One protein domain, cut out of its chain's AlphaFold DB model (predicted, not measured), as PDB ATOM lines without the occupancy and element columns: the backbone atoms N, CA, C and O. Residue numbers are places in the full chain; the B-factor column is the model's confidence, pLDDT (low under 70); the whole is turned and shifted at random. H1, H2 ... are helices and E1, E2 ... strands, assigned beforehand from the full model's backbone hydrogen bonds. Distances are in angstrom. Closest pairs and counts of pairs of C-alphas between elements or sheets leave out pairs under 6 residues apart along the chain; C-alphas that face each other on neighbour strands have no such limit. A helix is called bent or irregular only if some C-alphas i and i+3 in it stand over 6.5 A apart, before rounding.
ATOM      1  N   ILE A 212     203.724 238.595 147.315       94.50
ATOM      2  CA  ILE A 212     203.170 239.952 147.289       94.50
ATOM      3  C   ILE A 212     202.033 240.061 148.298       94.50
ATOM      4  O   ILE A 212     201.354 239.075 148.597       94.50
ATOM      5  N   THR A 213     201.819 241.272 148.802       92.62
ATOM      6  CA  THR A 213     200.687 241.610 149.665       92.62
ATOM      7  C   THR A 213     200.017 242.856 149.111       92.62
ATOM      8  O   THR A 213     200.681 243.849 148.817       92.62
ATOM      9  N   ALA A 214     198.701 242.794 148.971       91.31
ATOM     10  CA  ALA A 214     197.858 243.880 148.506       91.31
ATOM     11  C   ALA A 214     196.826 244.213 149.585       91.31
ATOM     12  O   ALA A 214     196.194 243.310 150.138       91.31
ATOM     13  N   SER A 215     196.645 245.504 149.859       88.62
ATOM     14  CA  SER A 215     195.720 245.988 150.884       88.62
ATOM     15  C   SER A 215     194.963 247.220 150.394       88.62
ATOM     16  O   SER A 215     195.557 248.103 149.781       88.62
ATOM     17  N   ILE A 216     193.663 247.300 150.689       85.75
ATOM     18  CA  ILE A 216     192.782 248.426 150.304       85.75
ATOM     19  C   ILE A 216     192.153 249.145 151.511       85.75
ATOM     20  O   ILE A 216     191.175 249.886 151.390       85.75
ATOM     21  N   GLY A 217     192.698 248.889 152.695       74.19
ATOM     22  CA  GLY A 217     192.220 249.375 153.981       74.19
ATOM     23  C   GLY A 217     193.066 248.790 155.107       74.19
ATOM     24  O   GLY A 217     193.882 247.898 154.877       74.19
ATOM     25  N   THR A 218     192.922 249.322 156.319       62.25
ATOM     26  CA  THR A 218     193.850 249.016 157.418       62.25
ATOM     27  C   THR A 218     193.307 248.064 158.479       62.25
ATOM     28  O   THR A 218     194.074 247.714 159.374       62.25
ATOM     29  N   LYS A 219     192.030 247.646 158.447       61.59
ATOM     30  CA  LYS A 219     191.441 246.937 159.605       61.59
ATOM     31  C   LYS A 219     190.406 245.850 159.325       61.59
ATOM     32  O   LYS A 219     190.215 245.002 160.199       61.59
ATOM     33  N   ASP A 220     189.789 245.816 158.151       69.50
ATOM     34  CA  ASP A 220     188.688 244.883 157.929       69.50
ATOM     35  C   ASP A 220     189.181 243.526 157.416       69.50
ATOM     36  O   ASP A 220     190.119 243.412 156.623       69.50
ATOM     37  N   THR A 221     188.535 242.472 157.899       71.12
ATOM     38  CA  THR A 221     188.737 241.101 157.440       71.12
ATOM     39  C   THR A 221     188.519 241.040 155.922       71.12
ATOM     40  O   THR A 221     187.430 241.313 155.423       71.12
ATOM     41  N   GLY A 222     189.573 240.703 155.175       70.81
ATOM     42  CA  GLY A 222     189.567 240.684 153.709       70.81
ATOM     43  C   GLY A 222     189.930 241.968 152.979       70.81
ATOM     44  O   GLY A 222     189.995 241.934 151.751       70.81
ATOM     45  N   ASP A 223     190.276 243.039 153.694       82.25
ATOM     46  CA  ASP A 223     190.900 244.225 153.093       82.25
ATOM     47  C   ASP A 223     192.391 244.009 152.779       82.25
ATOM     48  O   ASP A 223     193.019 244.892 152.200       82.25
ATOM     49  N   SER A 224     192.967 242.857 153.148       87.88
ATOM     50  CA  SER A 224     194.341 242.464 152.814       87.88
ATOM     51  C   SER A 224     194.403 241.040 152.277       87.88
ATOM     52  O   SER A 224     193.809 240.121 152.846       87.88
ATOM     53  N   VAL A 225     195.157 240.856 151.199       91.12
ATOM     54  CA  VAL A 225     195.424 239.559 150.573       91.12
ATOM     55  C   VAL A 225     196.909 239.399 150.285       91.12
ATOM     56  O   VAL A 225     197.618 240.375 150.051       91.12
ATOM     57  N   SER A 226     197.373 238.159 150.288       93.50
ATOM     58  CA  SER A 226     198.731 237.782 149.928       93.50
ATOM     59  C   SER A 226     198.694 236.741 148.819       93.50
ATOM     60  O   SER A 226     197.905 235.799 148.888       93.50
ATOM     61  N   VAL A 227     199.549 236.904 147.811       95.94
ATOM     62  CA  VAL A 227     199.821 235.864 146.813       95.94
ATOM     63  C   VAL A 227     201.216 235.318 147.084       95.94
ATOM     64  O   VAL A 227     202.197 236.063 147.083       95.94
ATOM     65  N   GLN A 228     201.293 234.021 147.349       95.31
ATOM     66  CA  GLN A 228     202.525 233.293 147.643       95.31
ATOM     67  C   GLN A 228     202.852 232.349 146.492       95.31
ATOM     68  O   GLN A 228     201.942 231.787 145.887       95.31
ATOM     69  N   PHE A 229     204.136 232.144 146.215       94.62
ATOM     70  CA  PHE A 229     204.602 231.296 145.117       94.62
ATOM     71  C   PHE A 229     205.279 230.048 145.670       94.62
ATOM     72  O   PHE A 229     206.160 230.147 146.525       94.62
ATOM     73  N   ARG A 230     204.859 228.873 145.195       91.94
ATOM     74  CA  ARG A 230     205.461 227.584 145.562       91.94
ATOM     75  C   ARG A 230     205.283 226.570 144.440       91.94
ATOM     76  O   ARG A 230     204.246 226.563 143.787       91.94
ATOM     77  N   ASP A 231     206.297 225.738 144.217       88.75
ATOM     78  CA  ASP A 231     206.267 224.612 143.269       88.75
ATOM     79  C   ASP A 231     205.758 224.975 141.858       88.75
ATOM     80  O   ASP A 231     204.979 224.247 141.243       88.75
ATOM     81  N   GLY A 232     206.167 226.143 141.349       90.06
ATOM     82  CA  GLY A 232     205.746 226.645 140.034       90.06
ATOM     83  C   GLY A 232     204.286 227.111 139.958       90.06
ATOM     84  O   GLY A 232     203.800 227.403 138.869       90.06
ATOM     85  N   GLY A 233     203.587 227.168 141.094       94.50
ATOM     86  CA  GLY A 233     202.223 227.662 141.244       94.50
ATOM     87  C   GLY A 233     202.115 228.846 142.207       94.50
ATOM     88  O   GLY A 233     203.109 229.321 142.770       94.50
ATOM     89  N   TRP A 234     200.887 229.317 142.413       96.06
ATOM     90  CA  TRP A 234     200.574 230.405 143.336       96.06
ATOM     91  C   TRP A 234     199.431 230.044 144.281       96.06
ATOM     92  O   TRP A 234     198.597 229.184 144.000       96.06
ATOM     93  N   VAL A 235     199.401 230.722 145.423       95.38
ATOM     94  CA  VAL A 235     198.424 230.539 146.493       95.38
ATOM     95  C   VAL A 235     197.948 231.912 146.947       95.38
ATOM     96  O   VAL A 235     198.754 232.729 147.385       95.38
ATOM     97  N   LEU A 236     196.647 232.172 146.841       94.38
ATOM     98  CA  LEU A 236     196.010 233.383 147.343       94.38
ATOM     99  C   LEU A 236     195.478 233.122 148.752       94.38
ATOM    100  O   LEU A 236     194.651 232.231 148.970       94.38
ATOM    101  N   ALA A 237     195.916 233.947 149.695       91.25
ATOM    102  CA  ALA A 237     195.407 233.981 151.051       91.25
ATOM    103  C   ALA A 237     194.830 235.357 151.377       91.25
ATOM    104  O   ALA A 237     195.325 236.379 150.912       91.25
ATOM    105  N   TRP A 238     193.805 235.393 152.216       88.69
ATOM    106  CA  TRP A 238     193.237 236.630 152.744       88.69
ATOM    107  C   TRP A 238     193.530 236.748 154.238       88.69
ATOM    108  O   TRP A 238     193.691 235.742 154.935       88.69
ATOM    109  N   TRP A 239     193.641 237.981 154.726       86.00
ATOM    110  CA  TRP A 239     193.844 238.259 156.140       86.00
ATOM    111  C   TRP A 239     192.508 238.238 156.877       86.00
ATOM    112  O   TRP A 239     191.613 239.035 156.581       86.00
ATOM    113  N   ASN A 240     192.396 237.358 157.869       81.56
ATOM    114  CA  ASN A 240     191.314 237.391 158.836       81.56
ATOM    115  C   ASN A 240     191.746 238.195 160.069       81.56
ATOM    116  O   ASN A 240     192.654 237.770 160.785       81.56
ATOM    117  N   SER A 241     191.076 239.322 160.330       73.62
ATOM    118  CA  SER A 241     191.294 240.147 161.524       73.62
ATOM    119  C   SER A 241     190.312 239.843 162.658       73.62
ATOM    120  O   SER A 241     190.430 240.441 163.725       73.62
ATOM    121  N   ALA A 242     189.356 238.923 162.461       66.31
ATOM    122  CA  ALA A 242     188.385 238.576 163.490       66.31
ATOM    123  C   ALA A 242     189.069 237.859 164.666       66.31
ATOM    124  O   ALA A 242     189.333 236.660 164.595       66.31
ATOM    125  N   GLU A 243     189.306 238.597 165.751       60.03
ATOM    126  CA  GLU A 243     189.441 238.036 167.093       60.03
ATOM    127  C   GLU A 243     188.040 237.621 167.543       60.03
ATOM    128  O   GLU A 243     187.223 238.456 167.941       60.03
ATOM    129  N   THR A 244     187.707 236.336 167.451       54.44
ATOM    130  CA  THR A 244     186.513 235.868 168.157       54.44
ATOM    131  C   THR A 244     186.911 235.593 169.603       54.44
ATOM    132  O   THR A 244     187.936 234.964 169.872       54.44
ATOM    133  N   GLY A 245     186.091 236.030 170.564       49.19
ATOM    134  CA  GLY A 245     186.311 235.805 172.004       49.19
ATOM    135  C   GLY A 245     186.384 234.328 172.437       49.19
ATOM    136  O   GLY A 245     186.470 234.052 173.628       49.19
ATOM    137  N   ASN A 246     186.361 233.392 171.481       50.91
ATOM    138  CA  ASN A 246     186.481 231.949 171.650       50.91
ATOM    139  C   ASN A 246     187.822 231.378 171.136       50.91
ATOM    140  O   ASN A 246     187.958 230.158 171.055       50.91
ATOM    141  N   GLY A 247     188.810 232.221 170.806       52.50
ATOM    142  CA  GLY A 247     190.169 231.781 170.468       52.50
ATOM    143  C   GLY A 247     190.473 231.620 168.976       52.50
ATOM    144  O   GLY A 247     191.474 230.980 168.642       52.50
ATOM    145  N   ASP A 248     189.664 232.194 168.075       58.44
ATOM    146  CA  ASP A 248     190.086 232.331 166.677       58.44
ATOM    147  C   ASP A 248     191.172 233.410 166.612       58.44
ATOM    148  O   ASP A 248     190.919 234.587 166.876       58.44
ATOM    149  N   ASN A 249     192.397 232.996 166.286       64.38
ATOM    150  CA  ASN A 249     193.515 233.917 166.138       64.38
ATOM    151  C   ASN A 249     193.474 234.601 164.761       64.38
ATOM    152  O   ASN A 249     193.160 233.945 163.757       64.38
ATOM    153  N   PRO A 250     193.856 235.887 164.682       74.38
ATOM    154  CA  PRO A 250     194.050 236.557 163.407       74.38
ATOM    155  C   PRO A 250     195.114 235.824 162.585       74.38
ATOM    156  O   PRO A 250     196.097 235.303 163.125       74.38
ATOM    157  N   GLY A 251     194.921 235.760 161.272       80.69
ATOM    158  CA  GLY A 251     195.831 235.003 160.425       80.69
ATOM    159  C   GLY A 251     195.450 234.948 158.956       80.69
ATOM    160  O   GLY A 251     194.349 235.318 158.547       80.69
ATOM    161  N   TRP A 252     196.396 234.449 158.165       85.44
ATOM    162  CA  TRP A 252     196.215 234.195 156.743       85.44
ATOM    163  C   TRP A 252     195.427 232.910 156.526       85.44
ATOM    164  O   TRP A 252     195.784 231.847 157.038       85.44
ATOM    165  N   VAL A 253     194.369 233.003 155.732       86.00
ATOM    166  CA  VAL A 253     193.559 231.855 155.330       86.00
ATOM    167  C   VAL A 253     193.674 231.705 153.823       86.00
ATOM    168  O   VAL A 253     193.456 232.658 153.084       86.00
ATOM    169  N   VAL A 254     194.038 230.514 153.360       89.25
ATOM    170  CA  VAL A 254     194.170 230.220 151.931       89.25
ATOM    171  C   VAL A 254     192.789 230.013 151.310       89.25
ATOM    172  O   VAL A 254     191.962 229.314 151.896       89.25
ATOM    173  N   ILE A 255     192.546 230.624 150.148       88.81
ATOM    174  CA  ILE A 255     191.223 230.663 149.497       88.81
ATOM    175  C   ILE A 255     191.242 230.291 148.014       88.81
ATOM    176  O   ILE A 255     190.248 229.783 147.510       88.81
ATOM    177  N   GLN A 256     192.345 230.528 147.305       92.19
ATOM    178  CA  GLN A 256     192.494 230.150 145.898       92.19
ATOM    179  C   GLN A 256     193.930 229.716 145.637       92.19
ATOM    180  O   GLN A 256     194.847 230.082 146.376       92.19
ATOM    181  N   CYS A 257     194.140 228.958 144.574       94.25
ATOM    182  CA  CYS A 257     195.467 228.574 144.129       94.25
ATOM    183  C   CYS A 257     195.476 228.283 142.632       94.25
ATOM    184  O   CYS A 257     194.427 228.169 141.999       94.25
ATOM    185  N   SER A 258     196.674 228.121 142.082       95.31
ATOM    186  CA  SER A 258     196.860 227.559 140.751       95.31
ATOM    187  C   SER A 258     196.422 226.090 140.695       95.31
ATOM    188  O   SER A 258     196.454 225.366 141.697       95.31
ATOM    189  N   GLU A 259     196.038 225.630 139.504       92.62
ATOM    190  CA  GLU A 259     195.481 224.286 139.281       92.62
ATOM    191  C   GLU A 259     196.415 223.163 139.754       92.62
ATOM    192  O   GLU A 259     195.972 222.201 140.377       92.62
ATOM    193  N   ASN A 260     197.727 223.313 139.548       92.81
ATOM    194  CA  ASN A 260     198.732 222.327 139.955       92.81
ATOM    195  C   ASN A 260     198.848 222.136 141.480       92.81
ATOM    196  O   ASN A 260     199.444 221.156 141.923       92.81
ATOM    197  N   LEU A 261     198.317 223.064 142.286       93.50
ATOM    198  CA  LEU A 261     198.372 223.012 143.748       93.50
ATOM    199  C   LEU A 261     197.042 222.605 144.394       93.50
ATOM    200  O   LEU A 261     197.015 222.386 145.609       93.50
ATOM    201  N   LEU A 262     195.966 222.484 143.607       92.31
ATOM    202  CA  LEU A 262     194.599 222.316 144.103       92.31
ATOM    203  C   LEU A 262     194.447 221.071 144.987       92.31
ATOM    204  O   LEU A 262     194.091 221.189 146.159       92.31
ATOM    205  N   ASP A 263     194.807 219.896 144.467       91.25
ATOM    206  CA  ASP A 263     194.668 218.618 145.182       91.25
ATOM    207  C   ASP A 263     195.496 218.569 146.472       91.25
ATOM    208  O   ASP A 263     195.133 217.919 147.456       91.25
ATOM    209  N   THR A 264     196.658 219.221 146.472       92.25
ATOM    210  CA  THR A 264     197.539 219.287 147.643       92.25
ATOM    211  C   THR A 264     196.943 220.198 148.706       92.25
ATOM    212  O   THR A 264     196.828 219.786 149.858       92.25
ATOM    213  N   LEU A 265     196.486 221.394 148.328       90.44
ATOM    214  CA  LEU A 265     195.899 222.355 149.263       90.44
ATOM    215  C   LEU A 265     194.553 221.897 149.822       90.44
ATOM    216  O   LEU A 265     194.287 222.104 151.005       90.44
ATOM    217  N   GLN A 266     193.719 221.232 149.020       90.75
ATOM    218  CA  GLN A 266     192.470 220.642 149.503       90.75
ATOM    219  C   GLN A 266     192.734 219.561 150.559       90.75
ATOM    220  O   GLN A 266     192.074 219.542 151.600       90.75
ATOM    221  N   ARG A 267     193.745 218.704 150.348       89.75
ATOM    222  CA  ARG A 267     194.166 217.708 151.347       89.75
ATOM    223  C   ARG A 267     194.741 218.353 152.605       89.75
ATOM    224  O   ARG A 267     194.335 217.970 153.698       89.75
ATOM    225  N   GLU A 268     195.631 219.336 152.468       89.06
ATOM    226  CA  GLU A 268     196.191 220.091 153.603       89.06
ATOM    227  C   GLU A 268     195.071 220.725 154.437       89.06
ATOM    228  O   GLU A 268     195.051 220.608 155.664       89.06
ATOM    229  N   ARG A 269     194.075 221.323 153.774       83.56
ATOM    230  CA  ARG A 269     192.926 221.941 154.438       83.56
ATOM    231  C   ARG A 269     192.017 220.914 155.108       83.56
ATOM    232  O   ARG A 269     191.549 221.174 156.215       83.56
ATOM    233  N   ALA A 270     191.779 219.761 154.485       86.50
ATOM    234  CA  ALA A 270     191.006 218.672 155.082       86.50
ATOM    235  C   ALA A 270     191.685 218.124 156.347       86.50
ATOM    236  O   ALA A 270     191.037 218.017 157.387       86.50
ATOM    237  N   GLN A 271     192.999 217.883 156.292       86.94
ATOM    238  CA  GLN A 271     193.797 217.476 157.453       86.94
ATOM    239  C   GLN A 271     193.752 218.530 158.562       86.94
ATOM    240  O   GLN A 271     193.597 218.204 159.736       86.94
ATOM    241  N   GLN A 272     193.832 219.813 158.204       81.88
ATOM    242  CA  GLN A 272     193.719 220.876 159.194       81.88
ATOM    243  C   GLN A 272     192.332 220.953 159.829       81.88
ATOM    244  O   GLN A 272     192.252 221.120 161.041       81.88
ATOM    245  N   ARG A 273     191.254 220.763 159.057       82.12
ATOM    246  CA  ARG A 273     189.884 220.680 159.595       82.12
ATOM    247  C   ARG A 273     189.736 219.513 160.580       82.12
ATOM    248  O   ARG A 273     189.071 219.667 161.603       82.12
ATOM    249  N   GLU A 274     190.366 218.373 160.307       84.94
ATOM    250  CA  GLU A 274     190.378 217.223 161.218       84.94
ATOM    251  C   GLU A 274     191.095 217.556 162.536       84.94
ATOM    252  O   GLU A 274     190.528 217.369 163.614       84.94
ATOM    253  N   ILE A 275     192.291 218.151 162.462       83.56
ATOM    254  CA  ILE A 275     193.048 218.604 163.642       83.56
ATOM    255  C   ILE A 275     192.255 219.643 164.443       83.56
ATOM    256  O   ILE A 275     192.184 219.560 165.667       83.56
ATOM    257  N   ASP A 276     191.638 220.613 163.772       79.00
ATOM    258  CA  ASP A 276     190.859 221.656 164.436       79.00
ATOM    259  C   ASP A 276     189.633 221.069 165.147       79.00
ATOM    260  O   ASP A 276     189.333 221.466 166.272       79.00
ATOM    261  N   THR A 277     188.990 220.057 164.553       82.25
ATOM    262  CA  THR A 277     187.886 219.313 165.182       82.25
ATOM    263  C   THR A 277     188.356 218.590 166.446       82.25
ATOM    264  O   THR A 277     187.689 218.673 167.477       82.25
ATOM    265  N   LEU A 278     189.525 217.941 166.402       82.81
ATOM    266  CA  LEU A 278     190.131 217.281 167.568       82.81
ATOM    267  C   LEU A 278     190.488 218.273 168.683       82.81
ATOM    268  O   LEU A 278     190.371 217.949 169.864       82.81
ATOM    269  N   LEU A 279     190.912 219.484 168.316       80.94
ATOM    270  CA  LEU A 279     191.295 220.543 169.251       80.94
ATOM    271  C   LEU A 279     190.119 221.441 169.677       80.94
ATOM    272  O   LEU A 279     190.333 222.385 170.437       80.94
ATOM    273  N   GLY A 280     188.900 221.189 169.184       73.44
ATOM    274  CA  GLY A 280     187.722 222.026 169.441       73.44
ATOM    275  C   GLY A 280     187.845 223.459 168.906       73.44
ATOM    276  O   GLY A 280     187.120 224.347 169.354       73.44
ATOM    277  N   ARG A 281     188.771 223.702 167.971       71.81
ATOM    278  CA  ARG A 281     189.021 225.018 167.379       71.81
ATOM    279  C   ARG A 281     188.008 225.284 166.279       71.81
ATOM    280  O   ARG A 281     187.723 224.416 165.454       71.81
ATOM    281  N   ARG A 282     187.473 226.502 166.247       66.50
ATOM    282  CA  ARG A 282     186.713 226.980 165.093       66.50
ATOM    283  C   ARG A 282     187.677 227.672 164.135       66.50
ATOM    284  O   ARG A 282     188.773 228.081 164.500       66.50
ATOM    285  N   ARG A 283     187.313 227.675 162.856       66.69
ATOM    286  CA  ARG A 283     188.051 228.397 161.820       66.69
ATOM    287  C   ARG A 283     187.292 229.670 161.490       66.69
ATOM    288  O   ARG A 283     186.056 229.645 161.498       66.69
ATOM    289  N   PRO A 284     188.004 230.733 161.095       65.50
ATOM    290  CA  PRO A 284     187.356 231.901 160.537       65.50
ATOM    291  C   PRO A 284     186.559 231.498 159.299       65.50
ATOM    292  O   PRO A 284     187.092 230.846 158.395       65.50
ATOM    293  N   GLN A 285     185.284 231.875 159.253       64.75
ATOM    294  CA  GLN A 285     184.499 231.759 158.031       64.75
ATOM    295  C   GLN A 285     184.882 232.886 157.080       64.75
ATOM    296  O   GLN A 285     185.099 234.022 157.504       64.75
ATOM    297  N   MET A 286     184.973 232.566 155.789       63.84
ATOM    298  CA  MET A 286     185.283 233.570 154.787       63.84
ATOM    299  C   MET A 286     184.181 234.629 154.736       63.84
ATOM    300  O   MET A 286     183.018 234.320 154.497       63.84
ATOM    301  N   GLN A 287     184.571 235.878 154.975       59.97
ATOM    302  CA  GLN A 287     183.706 237.055 154.893       59.97
ATOM    303  C   GLN A 287     184.119 237.997 153.758       59.97
ATOM    304  O   GLN A 287     183.419 238.976 153.504       59.97
ATOM    305  N   SER A 288     185.236 237.729 153.064       60.41
ATOM    306  CA  SER A 288     185.630 238.561 151.927       60.41
ATOM    307  C   SER A 288     184.584 238.455 150.828       60.41
ATOM    308  O   SER A 288     184.271 237.370 150.347       60.41
ATOM    309  N   LYS A 289     184.069 239.613 150.418       66.31
ATOM    310  CA  LYS A 289     183.181 239.768 149.264       66.31
ATOM    311  C   LYS A 289     183.947 239.896 147.944       66.31
ATOM    312  O   LYS A 289     183.313 240.022 146.898       66.31
ATOM    313  N   VAL A 290     185.283 239.926 147.990       74.88
ATOM    314  CA  VAL A 290     186.151 240.190 146.831       74.88
ATOM    315  C   VAL A 290     186.534 238.920 146.101       74.88
ATOM    316  O   VAL A 290     186.367 238.833 144.888       74.88
ATOM    317  N   PHE A 291     187.046 237.945 146.837       81.50
ATOM    318  CA  PHE A 291     187.475 236.671 146.284       81.50
ATOM    319  C   PHE A 291     186.531 235.584 146.771       81.50
ATOM    320  O   PHE A 291     185.956 235.694 147.848       81.50
ATOM    321  N   THR A 292     186.350 234.539 145.980       82.62
ATOM    322  CA  THR A 292     185.587 233.358 146.386       82.62
ATOM    323  C   THR A 292     186.530 232.313 146.958       82.62
ATOM    324  O   THR A 292     187.655 232.172 146.475       82.62
ATOM    325  N   ASP A 293     186.073 231.565 147.961       82.75
ATOM    326  CA  ASP A 293     186.782 230.374 148.425       82.75
ATOM    327  C   ASP A 293     186.631 229.263 147.375       82.75
ATOM    328  O   ASP A 293     185.575 228.647 147.265       82.75
ATOM    329  N   GLU A 294     187.665 229.040 146.566       83.25
ATOM    330  CA  GLU A 294     187.711 227.965 145.562       83.25
ATOM    331  C   GLU A 294     188.219 226.642 146.178       83.25
ATOM    332  O   GLU A 294     188.215 225.599 145.527       83.25
ATOM    333  N   LEU A 295     188.635 226.672 147.450       78.12
ATOM    334  CA  LEU A 295     189.150 225.533 148.215       78.12
ATOM    335  C   LEU A 295     188.139 225.007 149.250       78.12
ATOM    336  O   LEU A 295     188.546 224.328 150.201       78.12
ATOM    337  N   ALA A 296     186.870 225.414 149.147       66.56
ATOM    338  CA  ALA A 296     185.817 225.118 150.118       66.56
ATOM    339  C   ALA A 296     185.409 223.641 150.130       66.56
ATOM    340  O   ALA A 296     185.127 223.094 149.043       66.56
TER     341      ALA A 296
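AT A GLANCE: This is residues 212 to 296 of the 296 residues of an uncharacterized protein of Enterobacter asburiae (UniProt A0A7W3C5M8). A strongly twisted sheet of four strands in a row, E1 to E4, has one long helix, H1, running along it beyond the E4 side, over E3 and E4, and the last stretch without a named element, residues 279 to 296, folds back from the helix past E4. The tight turn between E2 and E3 and the loop between E3 and E4 mark the two ends of the longest axis, and residues 274 to 280 stick out. The printed part has 85 residues with four named strands and then one named helix, in the order E1 E2 E3 E4 H1. The sheet runs E1, E2, E3, E4 and is antiparallel throughout; the class is mixed, helices and strands. The whole is compact, with a radius of gyration of the C-alphas of 13.2 A, and flat, spanning 38 by 34 by 18 A.

IN THESE COORDINATES: E1, residues 212 to 215, begins at C-alpha 212 at (203.170, 239.952, 147.289). E2, residues 224 to 230, is 19.9 A long from first to last C-alpha. E3, residues 233 to 240, is the longest strand, 22.9 A, and E4, residues 251 to 257, is 17.5 A. H1, residues 259 to 278, is 29.6 A long and ends at C-alpha 278 at (190.131, 217.281, 167.568). H1 is irregular: C-alphas 260 and 263 are 7.6 A apart.

HOW THE PARTS SIT: The four strands form a meander, each strand the antiparallel neighbour of the one before, with E1 and E4 as edge strands. The hairpin E1 and E2 has N 214 and O 225 at 2.9 A, within hydrogen-bond range. In the hairpin E2 and E3, N 228 and O 235 are 2.8 A apart, within range. The hairpin E3 and E4, with directions 143 degrees apart, has N 238 and O 253 at 2.9 A, also within range. E1 and E4 are apart. H1 is on the sheet at a height over the sheet of 10.8 A, in two layers, a helix on one face of a sheet. It lies over E4 and only just over E3, on which 3 of its C-alphas fall, and runs along the strands at 21 degrees to E4 on the local plane. The closest C-alphas of E3 and H1 are those of Gly 233 and Asn 260, 6.5 A apart. E4 and H1 are near each other, with 7 pairs of C-alphas within 10 A. In H1, 14 of 16 O i to N i+4 pairs are within hydrogen-bond range.

THE WHOLE: The two C-alphas farthest apart are those of Gly 232 and Gly 245, at 38.5 A. The printed part has no cut, and it ends at Ala 296, the chain's last residue. No link is long: E2 to E3 and E4 to H1 are tight, E1 to E2 and E3 to E4 short. The mean pLDDT of the printed part is 80.7; it is under 70 in residues 218 to 220, 242 to 249, 282 to 289 and 296.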